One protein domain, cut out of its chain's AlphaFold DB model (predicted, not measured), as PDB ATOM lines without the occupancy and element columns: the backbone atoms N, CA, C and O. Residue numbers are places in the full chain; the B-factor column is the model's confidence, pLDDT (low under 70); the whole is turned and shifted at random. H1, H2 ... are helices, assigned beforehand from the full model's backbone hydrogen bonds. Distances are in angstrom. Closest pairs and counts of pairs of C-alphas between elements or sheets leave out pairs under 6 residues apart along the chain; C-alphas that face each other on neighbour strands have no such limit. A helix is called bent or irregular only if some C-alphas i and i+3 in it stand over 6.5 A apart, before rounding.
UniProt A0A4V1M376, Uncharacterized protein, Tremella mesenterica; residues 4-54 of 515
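This is residues 4 to 54 of the 515 residues of an uncharacterized protein of Tremella mesenterica (UniProt A0A4V1M376). One long helix, H2, makes the length of a rod; its far end is kinked and turns aside, and the short helix H1 sits slantwise near its first end. The printed part has 51 residues with two named helices, H1 then H2, and no named strand: all helix. It is only just extended, close to loose, with a radius of gyration of the C-alphas of 14.8 A and spans of 41 by 18 by 17 A.

H2, residues 23 to 53, has a kink of 111 degrees near residue 47. H1, residues 4 to 14, and H2 are close but not clearly touching; their closest C-alphas, of Asn 8 and Asp 23, are 7.5 A apart. Their lines stand at a steep tilt of 59 degrees, the same way, though the line of H2 is a rough one. Every O i to N i+4 pair is within hydrogen-bond range in H1, and 23 of 27 in H2.

H2 measures 32.4 A from C-alpha 23 at (-39.426, 17.449, -5.573) to C-alpha 53 at (-51.116, 33.241, 20.226). It is irregular: C-alphas 47 and 50 are 9.5 A apart. H1 measures 15.1 A from C-alpha 4 at (-49.298, 15.269, -5.869).

The C-alphas farthest apart, of Asp 20 and Leu 50, are 41.7 A apart. Residues 31 to 40 and 46 to 51, which belong to H2, stand free. The link from H1 to H2 is short, and the printed part has no cut. Residue 53 is under pLDDT 70.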
ATOM      1  N   ASN A   4     -50.574  14.757  -6.368       81.56
ATOM      2  CA  ASN A   4     -49.298  15.269  -5.869       81.56
ATOM      3  C   ASN A   4     -48.592  16.189  -6.882       81.56
ATOM      4  O   ASN A   4     -48.047  17.206  -6.477       81.56
ATOM      5  N   SER A   5     -48.648  15.914  -8.195       82.94
ATOM      6  CA  SER A   5     -47.981  16.787  -9.180       82.94
ATOM      7  C   SER A   5     -48.692  18.135  -9.341       82.94
ATOM      8  O   SER A   5     -48.053  19.144  -9.624       82.94
ATOM      9  N   VAL A   6     -50.015  18.167  -9.145       87.94
ATOM     10  CA  VAL A   6     -50.805  19.410  -9.176       87.94
ATOM     11  C   VAL A   6     -50.527  20.246  -7.927       87.94
ATOM     12  O   VAL A   6     -50.313  21.451  -8.039       87.94
ATOM     13  N   VAL A   7     -50.456  19.610  -6.752       86.50
ATOM     14  CA  VAL A   7     -50.096  20.281  -5.493       86.50
ATOM     15  C   VAL A   7     -48.659  20.809  -5.543       86.50
ATOM     16  O   VAL A   7     -48.452  21.978  -5.236       86.50
ATOM     17  N   ASN A   8     -47.686  20.022  -6.014       83.94
ATOM     18  CA  ASN A   8     -46.289  20.462  -6.119       83.94
ATOM     19  C   ASN A   8     -46.132  21.637  -7.101       83.94
ATOM     20  O   ASN A   8     -45.409  22.587  -6.807       83.94
ATOM     21  N   SER A   9     -46.864  21.631  -8.222       84.00
ATOM     22  CA  SER A   9     -46.923  22.770  -9.152       84.00
ATOM     23  C   SER A   9     -47.510  24.029  -8.493       84.00
ATOM     24  O   SER A   9     -46.930  25.110  -8.594       84.00
ATOM     25  N   LEU A  10     -48.609  23.890  -7.741       88.44
ATOM     26  CA  LEU A  10     -49.235  25.004  -7.023       88.44
ATOM     27  C   LEU A  10     -48.330  25.571  -5.917       88.44
ATOM     28  O   LEU A  10     -48.233  26.787  -5.774       88.44
ATOM     29  N   VAL A  11     -47.637  24.711  -5.163       84.88
ATOM     30  CA  VAL A  11     -46.684  25.118  -4.117       84.88
ATOM     31  C   VAL A  11     -45.476  25.834  -4.726       84.88
ATOM     32  O   VAL A  11     -45.097  26.890  -4.224       84.88
ATOM     33  N   ARG A  12     -44.915  25.339  -5.841       85.94
ATOM     34  CA  ARG A  12     -43.840  26.032  -6.580       85.94
ATOM     35  C   ARG A  12     -44.283  27.413  -7.063       85.94
ATOM     36  O   ARG A  12     -43.554  28.382  -6.860       85.94
ATOM     37  N   ALA A  13     -45.486  27.514  -7.632       88.00
ATOM     38  CA  ALA A  13     -46.054  28.782  -8.087       88.00
ATOM     39  C   ALA A  13     -46.272  29.772  -6.929       88.00
ATOM     40  O   ALA A  13     -45.904  30.939  -7.044       88.00
ATOM     41  N   ALA A  14     -46.812  29.309  -5.796       87.44
ATOM     42  CA  ALA A  14     -47.048  30.138  -4.614       87.44
ATOM     43  C   ALA A  14     -45.748  30.588  -3.919       87.44
ATOM     44  O   ALA A  14     -45.683  31.699  -3.402       87.44
ATOM     45  N   ALA A  15     -44.714  29.742  -3.921       82.12
ATOM     46  CA  ALA A  15     -43.411  30.035  -3.326       82.12
ATOM     47  C   ALA A  15     -42.428  30.729  -4.294       82.12
ATOM     48  O   ALA A  15     -41.295  31.016  -3.909       82.12
ATOM     49  N   SER A  16     -42.829  31.001  -5.545       85.56
ATOM     50  CA  SER A  16     -41.963  31.535  -6.615       85.56
ATOM     51  C   SER A  16     -40.670  30.724  -6.847       85.56
ATOM     52  O   SER A  16     -39.626  31.267  -7.198       85.56
ATOM     53  N   VAL A  17     -40.744  29.403  -6.648       79.62
ATOM     54  CA  VAL A  17     -39.613  28.468  -6.776       79.62
ATOM     55  C   VAL A  17     -39.498  27.995  -8.235       79.62
ATOM     56  O   VAL A  17     -40.514  27.583  -8.805       79.62
ATOM     57  N   PRO A  18     -38.304  28.026  -8.864       82.25
ATOM     58  CA  PRO A  18     -38.146  27.648 -10.266       82.25
ATOM     59  C   PRO A  18     -38.505  26.180 -10.537       82.25
ATOM     60  O   PRO A  18     -38.389  25.298  -9.682       82.25
ATOM     61  N   VAL A  19     -38.967  25.923 -11.763       82.44
ATOM     62  CA  VAL A  19     -39.577  24.644 -12.167       82.44
ATOM     63  C   VAL A  19     -38.564  23.492 -12.192       82.44
ATOM     64  O   VAL A  19     -38.948  22.352 -11.949       82.44
ATOM     65  N   ASP A  20     -37.278  23.786 -12.388       86.69
ATOM     66  CA  ASP A  20     -36.219  22.785 -12.597       86.69
ATOM     67  C   ASP A  20     -35.734  22.083 -11.313       86.69
ATOM     68  O   ASP A  20     -34.991  21.107 -11.378       86.69
ATOM     69  N   ILE A  21     -36.146  22.569 -10.137       84.69
ATOM     70  CA  ILE A  21     -35.781  21.991  -8.832       84.69
ATOM     71  C   ILE A  21     -36.447  20.616  -8.657       84.69
ATOM     72  O   ILE A  21     -37.589  20.421  -9.079       84.69
ATOM     73  N   THR A  22     -35.783  19.647  -8.027       91.75
ATOM     74  CA  THR A  22     -36.388  18.323  -7.777       91.75
ATOM     75  C   THR A  22     -37.431  18.381  -6.654       91.75
ATOM     76  O   THR A  22     -37.368  19.238  -5.775       91.75
ATOM     77  N   ASP A  23     -38.413  17.471  -6.646       85.88
ATOM     78  CA  ASP A  23     -39.426  17.449  -5.573       85.88
ATOM     79  C   ASP A  23     -38.795  17.217  -4.179       85.88
ATOM     80  O   ASP A  23     -39.249  17.803  -3.200       85.88
ATOM     81  N   GLU A  24     -37.685  16.471  -4.084       92.19
ATOM     82  CA  GLU A  24     -36.932  16.320  -2.827       92.19
ATOM     83  C   GLU A  24     -36.305  17.634  -2.333       92.19
ATOM     84  O   GLU A  24     -36.213  17.874  -1.128       92.19
ATOM     85  N   GLU A  25     -35.834  18.485  -3.243       90.88
ATOM     86  CA  GLU A  25     -35.266  19.794  -2.907       90.88
ATOM     87  C   GLU A  25     -36.359  20.803  -2.540       90.88
ATOM     88  O   GLU A  25     -36.167  21.596  -1.616       90.88
ATOM     89  N   LEU A  26     -37.527  20.728  -3.193       87.81
ATOM     90  CA  LEU A  26     -38.716  21.488  -2.805       87.81
ATOM     91  C   LEU A  26     -39.145  21.130  -1.373       87.81
ATOM     92  O   LEU A  26     -39.333  22.032  -0.556       87.81
ATOM     93  N   ASP A  27     -39.226  19.839  -1.045       92.38
ATOM     94  CA  ASP A  27     -39.564  19.368   0.303       92.38
ATOM     95  C   ASP A  27     -38.526  19.816   1.346       92.38
ATOM     96  O   ASP A  27     -38.900  20.256   2.436       92.38
ATOM     97  N   ARG A  28     -37.223  19.782   1.023       94.69
ATOM     98  CA  ARG A  28     -36.164  20.323   1.902       94.69
ATOM     99  C   ARG A  28     -36.330  21.825   2.135       94.69
ATOM    100  O   ARG A  28     -36.202  22.271   3.274       94.69
ATOM    101  N   HIS A  29     -36.646  22.594   1.095       90.25
ATOM    102  CA  HIS A  29     -36.875  24.037   1.195       90.25
ATOM    103  C   HIS A  29     -38.126  24.368   2.028       90.25
ATOM    104  O   HIS A  29     -38.074  25.226   2.909       90.25
ATOM    105  N   VAL A  30     -39.230  23.641   1.826       91.69
ATOM    106  CA  VAL A  30     -40.458  23.778   2.630       91.69
ATOM    107  C   VAL A  30     -40.211  23.380   4.090       91.69
ATOM    108  O   VAL A  30     -40.651  24.084   5.000       91.69
ATOM    109  N   ALA A  31     -39.462  22.303   4.340       95.38
ATOM    110  CA  ALA A  31     -39.075  21.894   5.689       95.38
ATOM    111  C   ALA A  31     -38.177  22.934   6.382       95.38
ATOM    112  O   ALA A  31     -38.333  23.165   7.580       95.38
ATOM    113  N   GLN A  32     -37.275  23.588   5.642       95.38
ATOM    114  CA  GLN A  32     -36.444  24.672   6.164       95.38
ATOM    115  C   GLN A  32     -37.281  25.918   6.497       95.38
ATOM    116  O   GLN A  32     -37.173  26.427   7.610       95.38
ATOM    117  N   LEU A  33     -38.180  26.344   5.601       94.75
ATOM    118  CA  LEU A  33     -39.129  27.435   5.863       94.75
ATOM    119  C   LEU A  33     -39.986  27.167   7.107       94.75
ATOM    120  O   LEU A  33     -40.110  28.038   7.963       94.75
ATOM    121  N   LEU A  34     -40.526  25.952   7.250       94.81
ATOM    122  CA  LEU A  34     -41.285  25.542   8.437       94.81
ATOM    123  C   LEU A  34     -40.428  25.531   9.708       94.81
ATOM    124  O   LEU A  34     -40.916  25.910  10.771       94.81
ATOM    125  N   ALA A  35     -39.164  25.108   9.626       96.25
ATOM    126  CA  ALA A  35     -38.253  25.102  10.767       96.25
ATOM    127  C   ALA A  35     -37.876  26.523  11.216       96.25
ATOM    128  O   ALA A  35     -37.827  26.788  12.417       96.25
ATOM    129  N   ASP A  36     -37.641  27.440  10.279       96.12
ATOM    130  CA  ASP A  36     -37.291  28.825  10.591       96.12
ATOM    131  C   ASP A  36     -38.523  29.637  11.037       96.12
ATOM    132  O   ASP A  36     -38.433  30.405  11.996       96.12
ATOM    133  N   GLU A  37     -39.711  29.382  10.471       94.88
ATOM    134  CA  GLU A  37     -40.978  29.923  10.989       94.88
ATOM    135  C   GLU A  37     -41.285  29.391  12.404       94.88
ATOM    136  O   GLU A  37     -41.721  30.148  13.276       94.88
ATOM    137  N   ALA A  38     -41.019  28.106  12.672       95.38
ATOM    138  CA  ALA A  38     -41.186  27.517  13.999       95.38
ATOM    139  C   ALA A  38     -40.238  28.139  15.036       95.38
ATOM    140  O   ALA A  38     -40.699  28.469  16.129       95.38
ATOM    141  N   LYS A  39     -38.962  28.372  14.696       96.38
ATOM    142  CA  LYS A  39     -38.012  29.102  15.562       96.38
ATOM    143  C   LYS A  39     -38.471  30.535  15.822       96.38
ATOM    144  O   LYS A  39     -38.509  30.957  16.972       96.38
ATOM    145  N   GLY A  40     -38.892  31.264  14.783       92.62
ATOM    146  CA  GLY A  40     -39.421  32.622  14.939       92.62
ATOM    147  C   GLY A  40     -40.639  32.666  15.871       92.62
ATOM    148  O   GLY A  40     -40.735  33.532  16.742       92.62
ATOM    149  N   LYS A  41     -41.539  31.679  15.766       90.19
ATOM    150  CA  LYS A  41     -42.665  31.510  16.698       90.19
ATOM    151  C   LYS A  41     -42.208  31.109  18.106       90.19
ATOM    152  O   LYS A  41     -42.808  31.573  19.069       90.19
ATOM    153  N   GLU A  42     -41.164  30.295  18.266       92.50
ATOM    154  CA  GLU A  42     -40.586  29.931  19.572       92.50
ATOM    155  C   GLU A  42     -39.934  31.136  20.279       92.50
ATOM    156  O   GLU A  42     -40.129  31.337  21.479       92.50
ATOM    157  N   GLU A  43     -39.245  32.009  19.546       92.94
ATOM    158  CA  GLU A  43     -38.725  33.277  20.076       92.94
ATOM    159  C   GLU A  43     -39.866  34.235  20.470       92.94
ATOM    160  O   GLU A  43     -39.821  34.870  21.531       92.94
ATOM    161  N   GLN A  44     -40.951  34.282  19.685       87.00
ATOM    162  CA  GLN A  44     -42.175  35.018  20.032       87.00
ATOM    163  C   GLN A  44     -42.889  34.432  21.265       87.00
ATOM    164  O   GLN A  44     -43.306  35.191  22.140       87.00
ATOM    165  N   TRP A  45     -42.977  33.102  21.405       87.75
ATOM    166  CA  TRP A  45     -43.438  32.432  22.633       87.75
ATOM    167  C   TRP A  45     -42.574  32.814  23.832       87.75
ATOM    168  O   TRP A  45     -43.095  33.110  24.903       87.75
ATOM    169  N   THR A  46     -41.252  32.791  23.673       89.62
ATOM    170  CA  THR A  46     -40.312  33.005  24.778       89.62
ATOM    171  C   THR A  46     -40.339  34.459  25.259       89.62
ATOM    172  O   THR A  46     -40.213  34.717  26.455       89.62
ATOM    173  N   SER A  47     -40.572  35.411  24.350       87.38
ATOM    174  CA  SER A  47     -40.641  36.848  24.652       87.38
ATOM    175  C   SER A  47     -42.029  37.337  25.096       87.38
ATOM    176  O   SER A  47     -42.132  38.091  26.065       87.38
ATOM    177  N   LEU A  48     -43.108  36.919  24.424       85.81
ATOM    178  CA  LEU A  48     -44.481  37.395  24.673       85.81
ATOM    179  C   LEU A  48     -45.335  36.404  25.484       85.81
ATOM    180  O   LEU A  48     -46.414  36.761  25.978       85.81
ATOM    181  N   GLY A  49     -44.880  35.162  25.639       87.50
ATOM    182  CA  GLY A  49     -45.644  34.078  26.247       87.50
ATOM    183  C   GLY A  49     -46.906  33.752  25.451       87.50
ATOM    184  O   GLY A  49     -46.992  33.944  24.239       87.50
ATOM    185  N   LEU A  50     -47.949  33.350  26.178       80.00
ATOM    186  CA  LEU A  50     -49.292  33.080  25.647       80.00
ATOM    187  C   LEU A  50     -49.904  34.249  24.844       80.00
ATOM    188  O   LEU A  50     -50.844  34.032  24.083       80.00
ATOM    189  N   LYS A  51     -49.383  35.481  24.973       77.06
ATOM    190  CA  LYS A  51     -49.846  36.629  24.176       77.06
ATOM    191  C   LYS A  51     -49.495  36.515  22.693       77.06
ATOM    192  O   LYS A  51     -50.252  37.050  21.896       77.06
ATOM    193  N   ALA A  52     -48.431  35.797  22.318       77.06
ATOM    194  CA  ALA A  52     -48.099  35.571  20.908       77.06
ATOM    195  C   ALA A  52     -49.250  34.883  20.141       77.06
ATOM    196  O   ALA A  52     -49.462  35.152  18.965       77.06
ATOM    197  N   TYR A  53     -50.039  34.044  20.825       68.56
ATOM    198  CA  TYR A  53     -51.116  33.241  20.226       68.56
ATOM    199  C   TYR A  53     -52.489  33.906  20.261       68.56
ATOM    200  O   TYR A  53     -53.397  33.480  19.554       68.56
ATOM    201  N   LEU A  54     -52.643  34.962  21.059       74.88
ATOM    202  CA  LEU A  54     -53.824  35.826  21.016       74.88
ATOM    203  C   LEU A  54     -53.781  36.786  19.813       74.88
ATOM    204  O   LEU A  54     -54.787  37.417  19.502       74.88
TER     205      LEU A  54